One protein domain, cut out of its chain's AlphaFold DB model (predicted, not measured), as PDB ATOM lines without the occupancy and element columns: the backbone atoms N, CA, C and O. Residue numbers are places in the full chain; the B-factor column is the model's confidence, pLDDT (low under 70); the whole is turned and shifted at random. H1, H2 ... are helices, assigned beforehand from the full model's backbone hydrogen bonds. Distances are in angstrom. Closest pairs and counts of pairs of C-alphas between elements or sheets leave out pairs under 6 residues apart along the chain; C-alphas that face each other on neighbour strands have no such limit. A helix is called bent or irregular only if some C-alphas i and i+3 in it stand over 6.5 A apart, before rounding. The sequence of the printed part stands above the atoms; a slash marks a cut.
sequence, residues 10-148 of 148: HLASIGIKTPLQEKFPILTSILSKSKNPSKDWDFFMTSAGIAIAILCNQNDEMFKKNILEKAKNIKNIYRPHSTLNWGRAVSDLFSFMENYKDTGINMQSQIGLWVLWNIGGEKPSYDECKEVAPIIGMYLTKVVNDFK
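This is residues 10 to 148 of the 148 residues of an uncharacterized protein of Candidatus Peregrinibacteria bacterium GW2011_GWF2_38_29 (UniProt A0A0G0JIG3). Four helices, H4, H5, H6 and H7, make an up-and-down bundle, with H4 and H7 side by side and the long last helix H8 crossing over both of them on the side away from H5 and H6. The bundle is loose at H6, which meets H4 and H5 at few places, and of the short helices at the rim H1 packs on H4, H3 lies near H4 and H8, and H2 lies near H3 but touches no helix. The printed part has 139 residues with eight named helices, H1 to H8 in that order, and no named strand: all helix. The whole is compact, with a radius of gyration of the C-alphas of 14.2 A, and rounded, spanning 39 by 35 by 29 A.

Start with the longest helices, of 21 residues each. H5, residues 61 to 81, runs 31.5 A from C-alpha 61 at (39.565, -119.024, -18.609); it is irregular, with C-alphas 77 and 80 7.2 A apart. H8, residues 126 to 146, runs 30.3 A to C-alpha 146 at (34.464, -109.868, -1.766); it is only just irregular, with C-alphas 131 and 134 6.6 A apart. Find H4, residues 37 to 56, 27.5 A long, from C-alpha 37 at (40.145, -85.867, -10.759). H6 is residues 86 to 100, 21.2 A, and H7 residues 107 to 118, 16.5 A. The short ones are H1, residues 10 to 13, 4.8 A; H2, residues 20 to 23, 5.5 A; and H3, residues 25 to 31, 10.1 A.

Look first at H4, the hub, touching five helices. H4 and H5 form a hairpin at a shallow tilt of 15 degrees, opposite ways, closest at the C-alphas of Ile 54 and Lys 64, 5.7 A. With residues 44 to 52 alone H4 touches H7, opposite ways at 18 degrees, a shallow tilt; the closest C-alphas are those of Phe 44 and Val 115, 5.6 A. H4 and H6 only just touch, with 3 pairs of C-alphas within 8 A, the closest those of Ser 47 and Val 90, 6.8 A. H8 touches H7 at a steep tilt of 61 degrees, closest at the C-alphas of Gly 112 and Ala 133, 4.2 A. H8 also touches H4, at a steep tilt of 63 degrees, closest at the C-alphas of Gly 49 and Leu 140, 5.7 A. H1 touches H4, the C-alphas of Leu 11 and Thr 46 being closest at 5.1 A. H2 and H3 are close but not clearly touching, with the closest C-alphas, those of Gln 21 and Thr 28, 7.0 A apart. Each O i to N i+4 pair is within hydrogen-bond range in H4, H6 and H7, against 15 of 17 in H5, 15 of 17 in H8 and 1 of 3 in H3, which has 3 of 4 O i to N i+3 pairs within range; H1 and H2 are too short for an O i to N i+4 pair.

The C-alphas farthest apart are those of Lys 35 and Asn 59, 38.9 A. The printed part has no cut and no long link. The mean pLDDT of the printed part is 70.4, and 61 residues are under 70, among them residues 10 to 35 and 64 to 88.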
ATOM      1  N   HIS A  10      31.937 -96.760 -13.374       52.78
ATOM      2  CA  HIS A  10      32.322 -97.876 -14.234       52.78
ATOM      3  C   HIS A  10      32.829 -99.095 -13.464       52.78
ATOM      4  O   HIS A  10      32.605-100.219 -13.913       52.78
ATOM      5  N   LEU A  11      33.397 -98.913 -12.271       51.00
ATOM      6  CA  LEU A  11      33.570-100.013 -11.322       51.00
ATOM      7  C   LEU A  11      32.200-100.600 -10.952       51.00
ATOM      8  O   LEU A  11      32.008-101.813 -11.032       51.00
ATOM      9  N   ALA A  12      31.209 -99.751 -10.666       47.91
ATOM     10  CA  ALA A  12      29.859-100.201 -10.334       47.91
ATOM     11  C   ALA A  12      29.185-100.951 -11.495       47.91
ATOM     12  O   ALA A  12      28.471-101.924 -11.255       47.91
ATOM     13  N   SER A  13      29.450-100.562 -12.749       47.31
ATOM     14  CA  SER A  13      28.908-101.242 -13.937       47.31
ATOM     15  C   SER A  13      29.515-102.630 -14.190       47.31
ATOM     16  O   SER A  13      28.871-103.477 -14.813       47.31
ATOM     17  N   ILE A  14      30.704-102.912 -13.646       49.56
ATOM     18  CA  ILE A  14      31.274-104.267 -13.578       49.56
ATOM     19  C   ILE A  14      30.969-104.982 -12.251       49.56
ATOM     20  O   ILE A  14      31.506-106.059 -12.006       49.56
ATOM     21  N   GLY A  15      30.070-104.424 -11.434       47.03
ATOM     22  CA  GLY A  15      29.598-104.989 -10.168       47.03
ATOM     23  C   GLY A  15      30.274-104.413  -8.923       47.03
ATOM     24  O   GLY A  15      29.767-104.608  -7.827       47.03
ATOM     25  N   ILE A  16      31.354-103.645  -9.069       49.06
ATOM     26  CA  ILE A  16      32.185-103.135  -7.975       49.06
ATOM     27  C   ILE A  16      31.652-101.798  -7.434       49.06
ATOM     28  O   ILE A  16      31.922-100.736  -7.983       49.06
ATOM     29  N   LYS A  17      30.905-101.814  -6.323       49.94
ATOM     30  CA  LYS A  17      30.421-100.591  -5.652       49.94
ATOM     31  C   LYS A  17      31.388-100.148  -4.556       49.94
ATOM     32  O   LYS A  17      31.644-100.912  -3.627       49.94
ATOM     33  N   THR A  18      31.907 -98.920  -4.600       49.97
ATOM     34  CA  THR A  18      32.651 -98.376  -3.450       49.97
ATOM     35  C   THR A  18      32.551 -96.851  -3.332       49.97
ATOM     36  O   THR A  18      32.895 -96.167  -4.292       49.97
ATOM     37  N   PRO A  19      32.164 -96.309  -2.156       50.84
ATOM     38  CA  PRO A  19      32.373 -94.902  -1.821       50.84
ATOM     39  C   PRO A  19      33.863 -94.675  -1.512       50.84
ATOM     40  O   PRO A  19      34.385 -95.097  -0.480       50.84
ATOM     41  N   LEU A  20      34.586 -94.102  -2.476       49.56
ATOM     42  CA  LEU A  20      36.055 -94.165  -2.550       49.56
ATOM     43  C   LEU A  20      36.770 -93.161  -1.635       49.56
ATOM     44  O   LEU A  20      37.849 -93.463  -1.128       49.56
ATOM     45  N   GLN A  21      36.174 -92.004  -1.362       46.97
ATOM     46  CA  GLN A  21      36.798 -91.002  -0.497       46.97
ATOM     47  C   GLN A  21      36.830 -91.376   0.981       46.97
ATOM     48  O   GLN A  21      37.803 -91.075   1.666       46.97
ATOM     49  N   GLU A  22      35.794 -92.066   1.461       49.62
ATOM     50  CA  GLU A  22      35.718 -92.497   2.859       49.62
ATOM     51  C   GLU A  22      36.794 -93.539   3.193       49.62
ATOM     52  O   GLU A  22      37.198 -93.664   4.347       49.62
ATOM     53  N   LYS A  23      37.289 -94.276   2.188       51.03
ATOM     54  CA  LYS A  23      38.282 -95.342   2.376       51.03
ATOM     55  C   LYS A  23      39.720 -94.935   2.050       51.03
ATOM     56  O   LYS A  23      40.634 -95.580   2.560       51.03
ATOM     57  N   PHE A  24      39.942 -93.890   1.242       54.78
ATOM     58  CA  PHE A  24      41.284 -93.516   0.768       54.78
ATOM     59  C   PHE A  24      41.589 -92.015   0.862       54.78
ATOM     60  O   PHE A  24      41.831 -91.369  -0.159       54.78
ATOM     61  N   PRO A  25      41.673 -91.448   2.076       56.62
ATOM     62  CA  PRO A  25      41.998 -90.033   2.261       56.62
ATOM     63  C   PRO A  25      43.359 -89.635   1.656       56.62
ATOM     64  O   PRO A  25      43.513 -88.515   1.173       56.62
ATOM     65  N   ILE A  26      44.328 -90.558   1.597       55.34
ATOM     66  CA  ILE A  26      45.642 -90.328   0.964       55.34
ATOM     67  C   ILE A  26      45.508 -90.123  -0.558       55.34
ATOM     68  O   ILE A  26      46.232 -89.319  -1.148       55.34
ATOM     69  N   LEU A  27      44.536 -90.780  -1.200       57.41
ATOM     70  CA  LEU A  27      44.303 -90.646  -2.641       57.41
ATOM     71  C   LEU A  27      43.655 -89.310  -2.993       57.41
ATOM     72  O   LEU A  27      43.866 -88.819  -4.098       57.41
ATOM     73  N   THR A  28      42.976 -88.660  -2.047       62.25
ATOM     74  CA  THR A  28      42.459 -87.295  -2.216       62.25
ATOM     75  C   THR A  28      43.584 -86.292  -2.486       62.25
ATOM     76  O   THR A  28      43.434 -85.428  -3.349       62.25
ATOM     77  N   SER A  29      44.737 -86.434  -1.816       63.03
ATOM     78  CA  SER A  29      45.911 -85.577  -2.048       63.03
ATOM     79  C   SER A  29      46.470 -85.753  -3.463       63.03
ATOM     80  O   SER A  29      46.713 -84.772  -4.162       63.03
ATOM     81  N   ILE A  30      46.585 -86.994  -3.941       63.19
ATOM     82  CA  ILE A  30      47.088 -87.300  -5.290       63.19
ATOM     83  C   ILE A  30      46.090 -86.845  -6.364       63.19
ATOM     84  O   ILE A  30      46.474 -86.206  -7.340       63.19
ATOM     85  N   LEU A  31      44.797 -87.094  -6.156       63.69
ATOM     86  CA  LEU A  31      43.729 -86.707  -7.076       63.69
ATOM     87  C   LEU A  31      43.554 -85.196  -7.196       63.69
ATOM     88  O   LEU A  31      43.231 -84.718  -8.279       63.69
ATOM     89  N   SER A  32      43.809 -84.438  -6.127       66.69
ATOM     90  CA  SER A  32      43.767 -82.971  -6.171       66.69
ATOM     91  C   SER A  32      44.767 -82.357  -7.160       66.69
ATOM     92  O   SER A  32      44.568 -81.228  -7.604       66.69
ATOM     93  N   LYS A  33      45.799 -83.116  -7.559       68.38
ATOM     94  CA  LYS A  33      46.796 -82.712  -8.559       68.38
ATOM     95  C   LYS A  33      46.306 -82.914 -10.006       68.38
ATOM     96  O   LYS A  33      46.933 -82.396 -10.931       68.38
ATOM     97  N   SER A  34      45.193 -83.624 -10.225       69.06
ATOM     98  CA  SER A  34      44.612 -83.847 -11.557       69.06
ATOM     99  C   SER A  34      43.782 -82.663 -12.049       69.06
ATOM    100  O   SER A  34      43.042 -82.022 -11.307       69.06
ATOM    101  N   LYS A  35      43.840 -82.417 -13.364       67.75
ATOM    102  CA  LYS A  35      42.951 -81.468 -14.055       67.75
ATOM    103  C   LYS A  35      41.506 -81.966 -14.143       67.75
ATOM    104  O   LYS A  35      40.602 -81.152 -14.316       67.75
ATOM    105  N   ASN A  36      41.279 -83.280 -14.070       72.19
ATOM    106  CA  ASN A  36      39.947 -83.883 -14.058       72.19
ATOM    107  C   ASN A  36      39.890 -85.087 -13.094       72.19
ATOM    108  O   ASN A  36      39.789 -86.233 -13.541       72.19
ATOM    109  N   PRO A  37      39.944 -84.831 -11.772       68.81
ATOM    110  CA  PRO A  37      40.145 -85.867 -10.759       68.81
ATOM    111  C   PRO A  37      39.107 -86.987 -10.818       68.81
ATOM    112  O   PRO A  37      39.450 -88.156 -10.699       68.81
ATOM    113  N   SER A  38      37.840 -86.633 -11.051       68.75
ATOM    114  CA  SER A  38      36.737 -87.593 -11.082       68.75
ATOM    115  C   SER A  38      36.854 -88.581 -12.248       68.75
ATOM    116  O   SER A  38      36.761 -89.791 -12.047       68.75
ATOM    117  N   LYS A  39      37.123 -88.082 -13.464       71.00
ATOM    118  CA  LYS A  39      37.224 -88.933 -14.659       71.00
ATOM    119  C   LYS A  39      38.501 -89.768 -14.685       71.00
ATOM    120  O   LYS A  39      38.436 -90.935 -15.058       71.00
ATOM    121  N   ASP A  40      39.634 -89.183 -14.295       72.00
ATOM    122  CA  ASP A  40      40.908 -89.906 -14.228       72.00
ATOM    123  C   ASP A  40      40.810 -91.051 -13.218       72.00
ATOM    124  O   ASP A  40      41.161 -92.190 -13.522       72.00
ATOM    125  N   TRP A  41      40.272 -90.766 -12.033       73.88
ATOM    126  CA  TRP A  41      40.071 -91.770 -11.000       73.88
ATOM    127  C   TRP A  41      39.200 -92.929 -11.470       73.88
ATOM    128  O   TRP A  41      39.631 -94.078 -11.389       73.88
ATOM    129  N   ASP A  42      37.999 -92.639 -11.984       71.75
ATOM    130  CA  ASP A  42      37.065 -93.672 -12.434       71.75
ATOM    131  C   ASP A  42      37.704 -94.539 -13.528       71.75
ATOM    132  O   ASP A  42      37.677 -95.767 -13.449       71.75
ATOM    133  N   PHE A  43      38.402 -93.928 -14.489       75.69
ATOM    134  CA  PHE A  43      39.073 -94.658 -15.560       75.69
ATOM    135  C   PHE A  43      40.213 -95.567 -15.065       75.69
ATOM    136  O   PHE A  43      40.234 -96.767 -15.373       75.69
ATOM    137  N   PHE A  44      41.174 -95.016 -14.315       79.00
ATOM    138  CA  PHE A  44      42.364 -95.762 -13.892       79.00
ATOM    139  C   PHE A  44      42.023 -96.819 -12.849       79.00
ATOM    140  O   PHE A  44      42.494 -97.950 -12.955       79.00
ATOM    141  N   MET A  45      41.135 -96.514 -11.903       77.88
ATOM    142  CA  MET A  45      40.697 -97.495 -10.912       77.88
ATOM    143  C   MET A  45      39.852 -98.604 -11.534       77.88
ATOM    144  O   MET A  45      40.045 -99.766 -11.180       77.88
ATOM    145  N   THR A  46      38.977 -98.296 -12.500       74.50
ATOM    146  CA  THR A  46      38.228 -99.336 -13.228       74.50
ATOM    147  C   THR A  46      39.170-100.270 -13.980       74.50
ATOM    148  O   THR A  46      39.053-101.493 -13.885       74.50
ATOM    149  N   SER A  47      40.147 -99.709 -14.692       77.88
ATOM    150  CA  SER A  47      41.128-100.487 -15.457       77.88
ATOM    151  C   SER A  47      41.992-101.370 -14.549       77.88
ATOM    152  O   SER A  47      42.186-102.553 -14.829       77.88
ATOM    153  N   ALA A  48      42.451-100.820 -13.424       82.06
ATOM    154  CA  ALA A  48      43.216-101.546 -12.419       82.06
ATOM    155  C   ALA A  48      42.392-102.642 -11.727       82.06
ATOM    156  O   ALA A  48      42.894-103.742 -11.507       82.06
ATOM    157  N   GLY A  49      41.114-102.389 -11.436       78.06
ATOM    158  CA  GLY A  49      40.204-103.391 -10.881       78.06
ATOM    159  C   GLY A  49      40.034-104.595 -11.807       78.06
ATOM    160  O   GLY A  49      40.073-105.735 -11.351       78.06
ATOM    161  N   ILE A  50      39.942-104.363 -13.118       77.06
ATOM    162  CA  ILE A  50      39.889-105.443 -14.112       77.06
ATOM    163  C   ILE A  50      41.197-106.231 -14.163       77.06
ATOM    164  O   ILE A  50      41.171-107.461 -14.170       77.06
ATOM    165  N   ALA A  51      42.337-105.541 -14.172       80.31
ATOM    166  CA  ALA A  51      43.646-106.179 -14.105       80.31
ATOM    167  C   ALA A  51      43.766-107.098 -12.875       80.31
ATOM    168  O   ALA A  51      44.150-108.261 -12.996       80.31
ATOM    169  N   ILE A  52      43.342-106.622 -11.703       82.38
ATOM    170  CA  ILE A  52      43.323-107.426 -10.476       82.38
ATOM    171  C   ILE A  52      42.328-108.586 -10.577       82.38
ATOM    172  O   ILE A  52      42.653-109.695 -10.167       82.38
ATOM    173  N   ALA A  53      41.150-108.389 -11.170       74.81
ATOM    174  CA  ALA A  53      40.186-109.466 -11.378       74.81
ATOM    175  C   ALA A  53      40.762-110.598 -12.239       74.81
ATOM    176  O   ALA A  53      40.592-111.768 -11.900       74.81
ATOM    177  N   ILE A  54      41.485-110.265 -13.310       77.81
ATOM    178  CA  ILE A  54      42.187-111.247 -14.147       77.81
ATOM    179  C   ILE A  54      43.281-111.953 -13.337       77.81
ATOM    180  O   ILE A  54      43.388-113.178 -13.392       77.81
ATOM    181  N   LEU A  55      44.056-111.199 -12.553       82.56
ATOM    182  CA  LEU A  55      45.121-111.725 -11.695       82.56
ATOM    183  C   LEU A  55      44.588-112.704 -10.630       82.56
ATOM    184  O   LEU A  55      45.145-113.780 -10.445       82.56
ATOM    185  N   CYS A  56      43.485-112.376  -9.954       77.94
ATOM    186  CA  CYS A  56      42.879-113.211  -8.908       77.94
ATOM    187  C   CYS A  56      42.120-114.435  -9.446       77.94
ATOM    188  O   CYS A  56      41.712-115.299  -8.669       77.94
ATOM    189  N   ASN A  57      41.899-114.505 -10.760       73.75
ATOM    190  CA  ASN A  57      41.155-115.574 -11.426       73.75
ATOM    191  C   ASN A  57      41.976-116.195 -12.562       73.75
ATOM    192  O   ASN A  57      41.440-116.604 -13.589       73.75
ATOM    193  N   GLN A  58      43.295-116.288 -12.372       69.88
ATOM    194  CA  GLN A  58      44.226-116.803 -13.375       69.88
ATOM    195  C   GLN A  58      43.936-118.234 -13.854       69.88
ATOM    196  O   GLN A  58      44.414-118.604 -14.919       69.88
ATOM    197  N   ASN A  59      43.136-119.012 -13.128       75.38
ATOM    198  CA  ASN A  59      42.789-120.383 -13.505       75.38
ATOM    199  C   ASN A  59      41.392-120.509 -14.142       75.38
ATOM    200  O   ASN A  59      41.015-121.602 -14.555       75.38
ATOM    201  N   ASP A  60      40.623-119.418 -14.229       74.38
ATOM    202  CA  ASP A  60      39.276-119.408 -14.807       74.38
ATOM    203  C   ASP A  60      39.280-118.709 -16.176       74.38
ATOM    204  O   ASP A  60      39.113-117.493 -16.305       74.38
ATOM    205  N   GLU A  61      39.497-119.503 -17.224       74.81
ATOM    206  CA  GLU A  61      39.565-119.024 -18.609       74.81
ATOM    207  C   GLU A  61      38.245-118.406 -19.101       74.81
ATOM    208  O   GLU A  61      38.255-117.459 -19.896       74.81
ATOM    209  N   MET A  62      37.097-118.883 -18.607       71.56
ATOM    210  CA  MET A  62      35.792-118.335 -18.981       71.56
ATOM    211  C   MET A  62      35.583-116.955 -18.350       71.56
ATOM    212  O   MET A  62      35.163-116.014 -19.032       71.56
ATOM    213  N   PHE A  63      35.944-116.801 -17.075       70.06
ATOM    214  CA  PHE A  63      35.923-115.521 -16.377       70.06
ATOM    215  C   PHE A  63      36.853-114.499 -17.037       70.06
ATOM    216  O   PHE A  63      36.426-113.376 -17.320       70.06
ATOM    217  N   LYS A  64      38.095-114.887 -17.360       65.50
ATOM    218  CA  LYS A  64      39.047-114.015 -18.069       65.50
ATOM    219  C   LYS A  64      38.480-113.508 -19.386       65.50
ATOM    220  O   LYS A  64      38.532-112.307 -19.647       65.50
ATOM    221  N   LYS A  65      37.921-114.401 -20.209       69.38
ATOM    222  CA  LYS A  65      37.339-114.028 -21.502       69.38
ATOM    223  C   LYS A  65      36.209-113.010 -21.330       69.38
ATOM    224  O   LYS A  65      36.228-111.968 -21.985       69.38
ATOM    225  N   ASN A  66      35.291-113.262 -20.397       67.06
ATOM    226  CA  ASN A  66      34.168-112.368 -20.104       67.06
ATOM    227  C   ASN A  66      34.634-110.987 -19.608       67.06
ATOM    228  O   ASN A  66      34.110-109.954 -20.029       67.06
ATOM    229  N   ILE A  67      35.636-110.949 -18.729       66.12
ATOM    230  CA  ILE A  67      36.210-109.705 -18.206       66.12
ATOM    231  C   ILE A  67      36.957-108.929 -19.301       66.12
ATOM    232  O   ILE A  67      36.798-107.712 -19.397       66.12
ATOM    233  N   LEU A  68      37.725-109.600 -20.162       66.31
ATOM    234  CA  LEU A  68      38.436-108.965 -21.278       66.31
ATOM    235  C   LEU A  68      37.474-108.370 -22.314       66.31
ATOM    236  O   LEU A  68      37.739-107.294 -22.854       66.31
ATOM    237  N   GLU A  69      36.346-109.024 -22.584       66.69
ATOM    238  CA  GLU A  69      35.289-108.462 -23.431       66.69
ATOM    239  C   GLU A  69      34.676-107.197 -22.808       66.69
ATOM    240  O   GLU A  69      34.534-106.181 -23.492       66.69
ATOM    241  N   LYS A  70      34.425-107.191 -21.492       65.50
ATOM    242  CA  LYS A  70      33.991-105.983 -20.767       65.50
ATOM    243  C   LYS A  70      35.057-104.875 -20.781       65.50
ATOM    244  O   LYS A  70      34.722-103.709 -20.983       65.50
ATOM    245  N   ALA A  71      36.341-105.219 -20.661       63.91
ATOM    246  CA  ALA A  71      37.458-104.271 -20.740       63.91
ATOM    247  C   ALA A  71      37.575-103.603 -22.120       63.91
ATOM    248  O   ALA A  71      37.833-102.401 -22.223       63.91
ATOM    249  N   LYS A  72      37.327-104.352 -23.205       65.19
ATOM    250  CA  LYS A  72      37.260-103.793 -24.567       65.19
ATOM    251  C   LYS A  72      36.155-102.742 -24.693       65.19
ATOM    252  O   LYS A  72      36.351-101.738 -25.379       65.19
ATOM    253  N   ASN A  73      35.037-102.925 -23.994       65.19
ATOM    254  CA  ASN A  73      33.954-101.943 -23.972       65.19
ATOM    255  C   ASN A  73      34.337-100.671 -23.204       65.19
ATOM    256  O   ASN A  73      34.000 -99.584 -23.660       65.19
ATOM    257  N   ILE A  74      35.124-100.767 -22.127       62.72
ATOM    258  CA  ILE A  74      35.673 -99.590 -21.425       62.72
ATOM    259  C   ILE A  74      36.536 -98.749 -22.364       62.72
ATOM    260  O   ILE A  74      36.335 -97.541 -22.469       62.72
ATOM    261  N   LYS A  75      37.421 -99.371 -23.150       57.94
ATOM    262  CA  LYS A  75      38.195 -98.639 -24.167       57.94
ATOM    263  C   LYS A  75      37.292 -97.848 -25.123       57.94
ATOM    264  O   LYS A  75      37.655 -96.739 -25.505       57.94
ATOM    265  N   ASN A  76      36.128 -98.388 -25.486       62.19
ATOM    266  CA  ASN A  76      35.161 -97.720 -26.360       62.19
ATOM    267  C   ASN A  76      34.373 -96.608 -25.650       62.19
ATOM    268  O   ASN A  76      34.149 -95.567 -26.261       62.19
ATOM    269  N   ILE A  77      34.013 -96.791 -24.375       60.28
ATOM    270  CA  ILE A  77      33.296 -95.793 -23.559       60.28
ATOM    271  C   ILE A  77      34.148 -94.533 -23.352       60.28
ATOM    272  O   ILE A  77      33.646 -93.416 -23.448       60.28
ATOM    273  N   TYR A  78      35.452 -94.697 -23.131       58.03
ATOM    274  CA  TYR A  78      36.360 -93.587 -22.827       58.03
ATOM    275  C   TYR A  78      37.072 -92.995 -24.059       58.03
ATOM    276  O   TYR A  78      37.720 -91.951 -23.962       58.03
ATOM    277  N   ARG A  79      36.907 -93.611 -25.239       54.12
ATOM    278  CA  ARG A  79      37.446 -93.150 -26.534       54.12
ATOM    279  C   ARG A  79      37.067 -91.705 -26.915       54.12
ATOM    280  O   ARG A  79      37.928 -91.026 -27.467       54.12
ATOM    281  N   PRO A  80      35.844 -91.193 -26.653       51.44
ATOM    282  CA  PRO A  80      35.455 -89.833 -27.050       51.44
ATOM    283  C   PRO A  80      36.026 -88.725 -26.152       51.44
ATOM    284  O   PRO A  80      35.898 -87.547 -26.473       51.44
ATOM    285  N   HIS A  81      36.622 -89.079 -25.010       50.97
ATOM    286  CA  HIS A  81      37.071 -88.128 -23.988       50.97
ATOM    287  C   HIS A  81      38.601 -88.003 -23.898       50.97
ATOM    288  O   HIS A  81      39.112 -87.278 -23.045       50.97
ATOM    289  N   SER A  82      39.340 -88.692 -24.771       46.91
ATOM    290  CA  SER A  82      40.783 -88.884 -24.647       46.91
ATOM    291  C   SER A  82      41.592 -87.746 -25.288       46.91
ATOM    292  O   SER A  82      42.070 -87.857 -26.415       46.91
ATOM    293  N   THR A  83      41.803 -86.652 -24.560       51.62
ATOM    294  CA  THR A  83      43.014 -85.828 -24.763       51.62
ATOM    295  C   THR A  83      44.250 -86.496 -24.145       51.62
ATOM    296  O   THR A  83      45.381 -86.200 -24.521       51.62
ATOM    297  N   LEU A  84      44.031 -87.435 -23.222       55.53
ATOM    298  CA  LEU A  84      45.030 -88.282 -22.581       55.53
ATOM    299  C   LEU A  84      45.108 -89.635 -23.297       55.53
ATOM    300  O   LEU A  84      44.093 -90.181 -23.715       55.53
ATOM    301  N   ASN A  85      46.306 -90.208 -23.416       65.12
ATOM    302  CA  ASN A  85      46.592 -91.507 -24.048       65.12
ATOM    303  C   ASN A  85      46.022 -92.724 -23.266       65.12
ATOM    304  O   ASN A  85      46.678 -93.749 -23.115       65.12
ATOM    305  N   TRP A  86      44.787 -92.643 -22.772       68.88
ATOM    306  CA  TRP A  86      44.097 -93.642 -21.951       68.88
ATOM    307  C   TRP A  86      44.030 -95.029 -22.598       68.88
ATOM    308  O   TRP A  86      44.325 -96.037 -21.960       68.88
ATOM    309  N   GLY A  87      43.729 -95.093 -23.899       64.25
ATOM    310  CA  GLY A  87      43.722 -96.358 -24.639       64.25
ATOM    311  C   GLY A  87      45.101 -97.024 -24.729       64.25
ATOM    312  O   GLY A  87      45.173 -98.251 -24.774       64.25
ATOM    313  N   ARG A  88      46.180 -96.228 -24.733       69.44
ATOM    314  CA  ARG A  88      47.562 -96.723 -24.676       69.44
ATOM    315  C   ARG A  88      47.914 -97.170 -23.260       69.44
ATOM    316  O   ARG A  88      48.404 -98.278 -23.116       69.44
ATOM    317  N   ALA A  89      47.565 -96.388 -22.237       72.00
ATOM    318  CA  ALA A  89      47.822 -96.733 -20.836       72.00
ATOM    319  C   ALA A  89      47.255 -98.114 -20.461       72.00
ATOM    320  O   ALA A  89      47.930 -98.904 -19.808       72.00
ATOM    321  N   VAL A  90      46.034 -98.425 -20.912       72.38
ATOM    322  CA  VAL A  90      45.397 -99.732 -20.675       72.38
ATOM    323  C   VAL A  90      46.085-100.857 -21.447       72.38
ATOM    324  O   VAL A  90      46.245-101.954 -20.918       72.38
ATOM    325  N   SER A  91      46.511-100.602 -22.686       70.75
ATOM    326  CA  SER A  91      47.292-101.582 -23.450       70.75
ATOM    327  C   SER A  91      48.620-101.880 -22.757       70.75
ATOM    328  O   SER A  91      48.970-103.045 -22.597       70.75
ATOM    329  N   ASP A  92      49.313-100.836 -22.300       78.75
ATOM    330  CA  ASP A  92      50.594-100.939 -21.603       78.75
ATOM    331  C   ASP A  92      50.441-101.727 -20.290       78.75
ATOM    332  O   ASP A  92      51.288-102.565 -19.986       78.75
ATOM    333  N   LEU A  93      49.335-101.543 -19.555       82.88
ATOM    334  CA  LEU A  93      49.021-102.309 -18.343       82.88
ATOM    335  C   LEU A  93      48.911-103.812 -18.616       82.88
ATOM    336  O   LEU A  93      49.574-104.611 -17.957       82.88
ATOM    337  N   PHE A  94      48.081-104.216 -19.581       79.06
ATOM    338  CA  PHE A  94      47.879-105.639 -19.863       79.06
ATOM    339  C   PHE A  94      49.118-106.285 -20.483       79.06
ATOM    340  O   PHE A  94      49.458-107.412 -20.127       79.06
ATOM    341  N   SER A  95      49.837-105.570 -21.354       77.94
ATOM    342  CA  SER A  95      51.123-106.036 -21.876       77.94
ATOM    343  C   SER A  95      52.158-106.209 -20.763       77.94
ATOM    344  O   SER A  95      52.882-107.201 -20.758       77.94
ATOM    345  N   PHE A  96      52.213-105.291 -19.795       83.00
ATOM    346  CA  PHE A  96      53.075-105.431 -18.625       83.00
ATOM    347  C   PHE A  96      52.713-106.677 -17.809       83.00
ATOM    348  O   PHE A  96      53.587-107.486 -17.506       83.00
ATOM    349  N   MET A  97      51.433-106.881 -17.500       83.31
ATOM    350  CA  MET A  97      51.003-108.057 -16.744       83.31
ATOM    351  C   MET A  97      51.393-109.367 -17.428       83.31
ATOM    352  O   MET A  97      51.880-110.274 -16.758       83.31
ATOM    353  N   GLU A  98      51.212-109.456 -18.746       81.88
ATOM    354  CA  GLU A  98      51.541-110.659 -19.510       81.88
ATOM    355  C   GLU A  98      53.051-110.926 -19.531       81.88
ATOM    356  O   GLU A  98      53.482-112.055 -19.311       81.88
ATOM    357  N   ASN A  99      53.861-109.880 -19.723       80.62
ATOM    358  CA  ASN A  99      55.318-109.995 -19.797       80.62
ATOM    359  C   ASN A  99      55.968-110.362 -18.455       80.62
ATOM    360  O   ASN A  99      57.046-110.951 -18.441       80.62
ATOM    361  N   TYR A 100      55.342-109.995 -17.334       81.94
ATOM    362  CA  TYR A 100      55.930-110.141 -16.000       81.94
ATOM    363  C   TYR A 100      55.222-111.175 -15.112       81.94
ATOM    364  O   TYR A 100      55.596-111.317 -13.946       81.94
ATOM    365  N   LYS A 101      54.249-111.935 -15.634       77.19
ATOM    366  CA  LYS A 101      53.463-112.915 -14.856       77.19
ATOM    367  C   LYS A 101      54.305-113.983 -14.137       77.19
ATOM    368  O   LYS A 101      53.944-114.373 -13.033       77.19
ATOM    369  N   ASP A 102      55.450-114.371 -14.704       79.25
ATOM    370  CA  ASP A 102      56.308-115.455 -14.191       79.25
ATOM    371  C   ASP A 102      57.568-114.951 -13.456       79.25
ATOM    372  O   ASP A 102      58.475-115.717 -13.140       79.25
ATOM    373  N   THR A 103      57.656-113.648 -13.179       80.38
ATOM    374  CA  THR A 103      58.885-113.018 -12.651       80.38
ATOM    375  C   THR A 103      58.953-112.941 -11.123       80.38
ATOM    376  O   THR A 103      59.937-112.451 -10.574       80.38
ATOM    377  N   GLY A 104      57.909-113.389 -10.416       79.19
ATOM    378  CA  GLY A 104      57.808-113.290  -8.953       79.19
ATOM    379  C   GLY A 104      57.562-111.868  -8.425       79.19
ATOM    380  O   GLY A 104      57.501-111.660  -7.214       79.19
ATOM    381  N   ILE A 105      57.397-110.881  -9.311       83.94
ATOM    382  CA  ILE A 105      57.051-109.507  -8.940       83.94
ATOM    383  C   ILE A 105      55.640-109.474  -8.337       83.94
ATOM    384  O   ILE A 105      54.713-110.107  -8.842       83.94
ATOM    385  N   ASN A 106      55.455-108.678  -7.278       87.31
ATOM    386  CA  ASN A 106      54.139-108.414  -6.696       87.31
ATOM    387  C   ASN A 106      53.280-107.591  -7.673       87.31
ATOM    388  O   ASN A 106      53.304-106.356  -7.665       87.31
ATOM    389  N   MET A 107      52.540-108.289  -8.535       88.44
ATOM    390  CA  MET A 107      51.741-107.693  -9.603       88.44
ATOM    391  C   MET A 107      50.643-106.768  -9.061       88.44
ATOM    392  O   MET A 107      50.358-105.741  -9.672       88.44
ATOM    393  N   GLN A 108      50.078-107.060  -7.885       88.50
ATOM    394  CA  GLN A 108      49.081-106.201  -7.241       88.50
ATOM    395  C   GLN A 108      49.644-104.800  -6.973       88.50
ATOM    396  O   GLN A 108      49.008-103.796  -7.292       88.50
ATOM    397  N   SER A 109      50.861-104.734  -6.431       86.75
ATOM    398  CA  SER A 109      51.542-103.467  -6.151       86.75
ATOM    399  C   SER A 109      51.922-102.738  -7.439       86.75
ATOM    400  O   SER A 109      51.807-101.521  -7.500       86.75
ATOM    401  N   GLN A 110      52.312-103.458  -8.497       87.38
ATOM    402  CA  GLN A 110      52.609-102.840  -9.798       87.38
ATOM    403  C   GLN A 110      51.364-102.249 -10.467       87.38
ATOM    404  O   GLN A 110      51.431-101.174 -11.056       87.38
ATOM    405  N   ILE A 111      50.209-102.905 -10.333       87.81
ATOM    406  CA  ILE A 111      48.932-102.362 -10.805       87.81
ATOM    407  C   ILE A 111      48.579-101.082 -10.030       87.81
ATOM    408  O   ILE A 111      48.183-100.088 -10.636       87.81
ATOM    409  N   GLY A 112      48.791-101.065  -8.710       86.88
ATOM    410  CA  GLY A 112      48.644 -99.849  -7.905       86.88
ATOM    411  C   GLY A 112      49.598 -98.727  -8.333       86.88
ATOM    412  O   GLY A 112      49.191 -97.572  -8.428       86.88
ATOM    413  N   LEU A 113      50.844 -99.063  -8.675       86.50
ATOM    414  CA  LEU A 113      51.831 -98.107  -9.178       86.50
ATOM    415  C   LEU A 113      51.408 -97.519 -10.528       86.50
ATOM    416  O   LEU A 113      51.522 -96.313 -10.741       86.50
ATOM    417  N   TRP A 114      50.875 -98.353 -11.422       87.25
ATOM    418  CA  TRP A 114      50.350 -97.913 -12.709       87.25
ATOM    419  C   TRP A 114      49.204 -96.905 -12.544       87.25
ATOM    420  O   TRP A 114      49.187 -95.903 -13.258       87.25
ATOM    421  N   VAL A 115      48.297 -97.103 -11.580       84.38
ATOM    422  CA  VAL A 115      47.241 -96.119 -11.267       84.38
ATOM    423  C   VAL A 115      47.859 -94.773 -10.895       84.38
ATOM    424  O   VAL A 115      47.525 -93.752 -11.495       84.38
ATOM    425  N   LEU A 116      48.799 -94.778  -9.949       80.69
ATOM    426  CA  LEU A 116      49.457 -93.568  -9.448       80.69
ATOM    427  C   LEU A 116      50.207 -92.798 -10.538       80.69
ATOM    428  O   LEU A 116      50.206 -91.572 -10.538       80.69
ATOM    429  N   TRP A 117      50.833 -93.510 -11.471       79.00
ATOM    430  CA  TRP A 117      51.602 -92.911 -12.560       79.00
ATOM    431  C   TRP A 117      50.754 -92.341 -13.694       79.00
ATOM    432  O   TRP A 117      51.267 -91.545 -14.484       79.00
ATOM    433  N   ASN A 118      49.495 -92.766 -13.811       76.94
ATOM    434  CA  ASN A 118      48.639 -92.363 -14.919       76.94
ATOM    435  C   ASN A 118      47.508 -91.408 -14.521       76.94
ATOM    436  O   ASN A 118      47.046 -90.668 -15.392       76.94
ATOM    437  N   ILE A 119      47.088 -91.371 -13.250       73.88
ATOM    438  CA  ILE A 119      46.220 -90.296 -12.746       73.88
ATOM    439  C   ILE A 119      46.919 -88.964 -13.042       73.88
ATOM    440  O   ILE A 119      48.068 -88.757 -12.653       73.88
ATOM    441  N   GLY A 120      46.255 -88.090 -13.804       58.66
ATOM    442  CA  GLY A 120      46.867 -86.862 -14.296       58.66
ATOM    443  C   GLY A 120      47.340 -85.964 -13.152       58.66
ATOM    444  O   GLY A 120      46.722 -85.925 -12.095       58.66
ATOM    445  N   GLY A 121      48.425 -85.220 -13.372       66.06
ATOM    446  CA  GLY A 121      48.988 -84.295 -12.385       66.06
ATOM    447  C   GLY A 121      50.513 -84.317 -12.355       66.06
ATOM    448  O   GLY A 121      51.162 -84.634 -13.355       66.06
ATOM    449  N   GLU A 122      51.082 -83.960 -11.205       64.69
ATOM    450  CA  GLU A 122      52.506 -84.152 -10.923       64.69
ATOM    451  C   GLU A 122      52.800 -85.633 -10.676       64.69
ATOM    452  O   GLU A 122      52.032 -86.321 -10.002       64.69
ATOM    453  N   LYS A 123      53.930 -86.120 -11.201       71.88
ATOM    454  CA  LYS A 123      54.358 -87.499 -10.953       71.88
ATOM    455  C   LYS A 123      54.587 -87.694  -9.449       71.88
ATOM    456  O   LYS A 123      55.342 -86.906  -8.875       71.88
ATOM    457  N   PRO A 124      53.991 -88.724  -8.825       73.69
ATOM    458  CA  PRO A 124      54.248 -89.022  -7.426       73.69
ATOM    459  C   PRO A 124      55.730 -89.341  -7.223       73.69
ATOM    460  O   PRO A 124      56.388 -89.937  -8.081       73.69
ATOM    461  N   SER A 125      56.254 -88.938  -6.074       81.81
ATOM    462  CA  SER A 125      57.592 -89.302  -5.626       81.81
ATOM    463  C   SER A 125      57.717 -90.816  -5.438       81.81
ATOM    464  O   SER A 125      56.730 -91.549  -5.323       81.81
ATOM    465  N   TYR A 126      58.958 -91.298  -5.395       81.12
ATOM    466  CA  TYR A 126      59.231 -92.711  -5.141       81.12
ATOM    467  C   TYR A 126      58.671 -93.176  -3.788       81.12
ATOM    468  O   TYR A 126      58.121 -94.274  -3.705       81.12
ATOM    469  N   ASP A 127      58.752 -92.333  -2.756       81.75
ATOM    470  CA  ASP A 127      58.253 -92.659  -1.418       81.75
ATOM    471  C   ASP A 127      56.719 -92.736  -1.389       81.75
ATOM    472  O   ASP A 127      56.174 -93.729  -0.906       81.75
ATOM    473  N   GLU A 128      56.023 -91.779  -2.022       76.81
ATOM    474  CA  GLU A 128      54.562 -91.844  -2.213       76.81
ATOM    475  C   GLU A 128      54.161 -93.119  -2.974       76.81
ATOM    476  O   GLU A 128      53.204 -93.802  -2.609       76.81
ATOM    477  N   CYS A 129      54.913 -93.488  -4.016       81.69
ATOM    478  CA  CYS A 129      54.666 -94.714  -4.772       81.69
ATOM    479  C   CYS A 129      54.831 -95.968  -3.907       81.69
ATOM    480  O   CYS A 129      53.986 -96.861  -3.949       81.69
ATOM    481  N   LYS A 130      55.916 -96.050  -3.134       82.00
ATOM    482  CA  LYS A 130      56.241 -97.206  -2.294       82.00
ATOM    483  C   LYS A 130      55.193 -97.437  -1.207       82.00
ATOM    484  O   LYS A 130      54.892 -98.588  -0.901       82.00
ATOM    485  N   GLU A 131      54.646 -96.367  -0.642       82.12
ATOM    486  CA  GLU A 131      53.616 -96.439   0.392       82.12
ATOM    487  C   GLU A 131      52.232 -96.747  -0.193       82.12
ATOM    488  O   GLU A 131      51.537 -97.648   0.278       82.12
ATOM    489  N   VAL A 132      51.830 -96.036  -1.249       80.62
ATOM    490  CA  VAL A 132      50.436 -96.032  -1.714       80.62
ATOM    491  C   VAL A 132      50.145 -97.150  -2.719       80.62
ATOM    492  O   VAL A 132      49.046 -97.710  -2.712       80.62
ATOM    493  N   ALA A 133      51.107 -97.530  -3.566       85.19
ATOM    494  CA  ALA A 133      50.881 -98.540  -4.603       85.19
ATOM    495  C   ALA A 133      50.461 -99.915  -4.039       85.19
ATOM    496  O   ALA A 133      49.482-100.480  -4.540       85.19
ATOM    497  N   PRO A 134      51.102-100.454  -2.977       84.38
ATOM    498  CA  PRO A 134      50.655-101.702  -2.360       84.38
ATOM    499  C   PRO A 134      49.246-101.594  -1.766       84.38
ATOM    500  O   PRO A 134      48.460-102.531  -1.893       84.38
ATOM    501  N   ILE A 135      48.896-100.445  -1.174       82.06
ATOM    502  CA  ILE A 135      47.576-100.204  -0.568       82.06
ATOM    503  C   ILE A 135      46.479-100.265  -1.634       82.06
ATOM    504  O   ILE A 135      45.479-100.955  -1.437       82.06
ATOM    505  N   ILE A 136      46.681 -99.607  -2.783       79.12
ATOM    506  CA  ILE A 136      45.749 -99.674  -3.921       79.12
ATOM    507  C   ILE A 136      45.596-101.122  -4.397       79.12
ATOM    508  O   ILE A 136      44.474-101.607  -4.551       79.12
ATOM    509  N   GLY A 137      46.713-101.826  -4.607       80.62
ATOM    510  CA  GLY A 137      46.709-103.213  -5.073       80.62
ATOM    511  C   GLY A 137      45.973-104.163  -4.125       80.62
ATOM    512  O   GLY A 137      45.124-104.948  -4.555       80.62
ATOM    513  N   MET A 138      46.253-104.068  -2.823       82.31
ATOM    514  CA  MET A 138      45.586-104.854  -1.778       82.31
ATOM    515  C   MET A 138      44.099-104.538  -1.691       82.31
ATOM    516  O   MET A 138      43.279-105.449  -1.577       82.31
ATOM    517  N   TYR A 139      43.741-103.260  -1.766       78.56
ATOM    518  CA  TYR A 139      42.353-102.840  -1.748       78.56
ATOM    519  C   TYR A 139      41.571-103.429  -2.923       78.56
ATOM    520  O   TYR A 139      40.550-104.077  -2.705       78.56
ATOM    521  N   LEU A 140      42.065-103.258  -4.151       76.56
ATOM    522  CA  LEU A 140      41.413-103.804  -5.341       76.56
ATOM    523  C   LEU A 140      41.294-105.330  -5.257       76.56
ATOM    524  O   LEU A 140      40.271-105.886  -5.642       76.56
ATOM    525  N   THR A 141      42.309-105.998  -4.703       80.62
ATOM    526  CA  THR A 141      42.298-107.454  -4.489       80.62
ATOM    527  C   THR A 141      41.197-107.861  -3.521       80.62
ATOM    528  O   THR A 141      40.426-108.772  -3.813       80.62
ATOM    529  N   LYS A 142      41.093-107.168  -2.381       75.75
ATOM    530  CA  LYS A 142      40.030-107.396  -1.401       75.75
ATOM    531  C   LYS A 142      38.660-107.200  -2.037       75.75
ATOM    532  O   LYS A 142      37.826-108.086  -1.953       75.75
ATOM    533  N   VAL A 143      38.471-106.076  -2.721       69.19
ATOM    534  CA  VAL A 143      37.221-105.745  -3.405       69.19
ATOM    535  C   VAL A 143      36.822-106.850  -4.377       69.19
ATOM    536  O   VAL A 143      35.709-107.342  -4.290       69.19
ATOM    537  N   VAL A 144      37.724-107.282  -5.259       70.75
ATOM    538  CA  VAL A 144      37.464-108.365  -6.221       70.75
ATOM    539  C   VAL A 144      37.103-109.681  -5.531       70.75
ATOM    540  O   VAL A 144      36.220-110.389  -6.008       70.75
ATOM    541  N   ASN A 145      37.778-110.025  -4.434       71.06
ATOM    542  CA  ASN A 145      37.504-111.262  -3.704       71.06
ATOM    543  C   ASN A 145      36.166-111.220  -2.955       71.06
ATOM    544  O   ASN A 145      35.495-112.243  -2.912       71.06
ATOM    545  N   ASP A 146      35.760-110.060  -2.433       65.44
ATOM    546  CA  ASP A 146      34.464-109.868  -1.766       65.44
ATOM    547  C   ASP A 146      33.269-110.010  -2.745       65.44
ATOM    548  O   ASP A 146      32.125-110.104  -2.307       65.44
ATOM    549  N   PHE A 147      33.516-110.025  -4.065       57.88
ATOM    550  CA  PHE A 147      32.504-110.269  -5.108       57.88
ATOM    551  C   PHE A 147      32.342-111.739  -5.525       57.88
ATOM    552  O   PHE A 147      31.480-112.018  -6.363       57.88
ATOM    553  N   LYS A 148      33.162-112.655  -5.001       53.53
ATOM    554  CA  LYS A 148      33.001-114.103  -5.214       53.53
ATOM    555  C   LYS A 148      31.995-114.688  -4.232       53.53
ATOM    556  O   LYS A 148      31.238-115.579  -4.672       53.53
TER     557      LYS A 148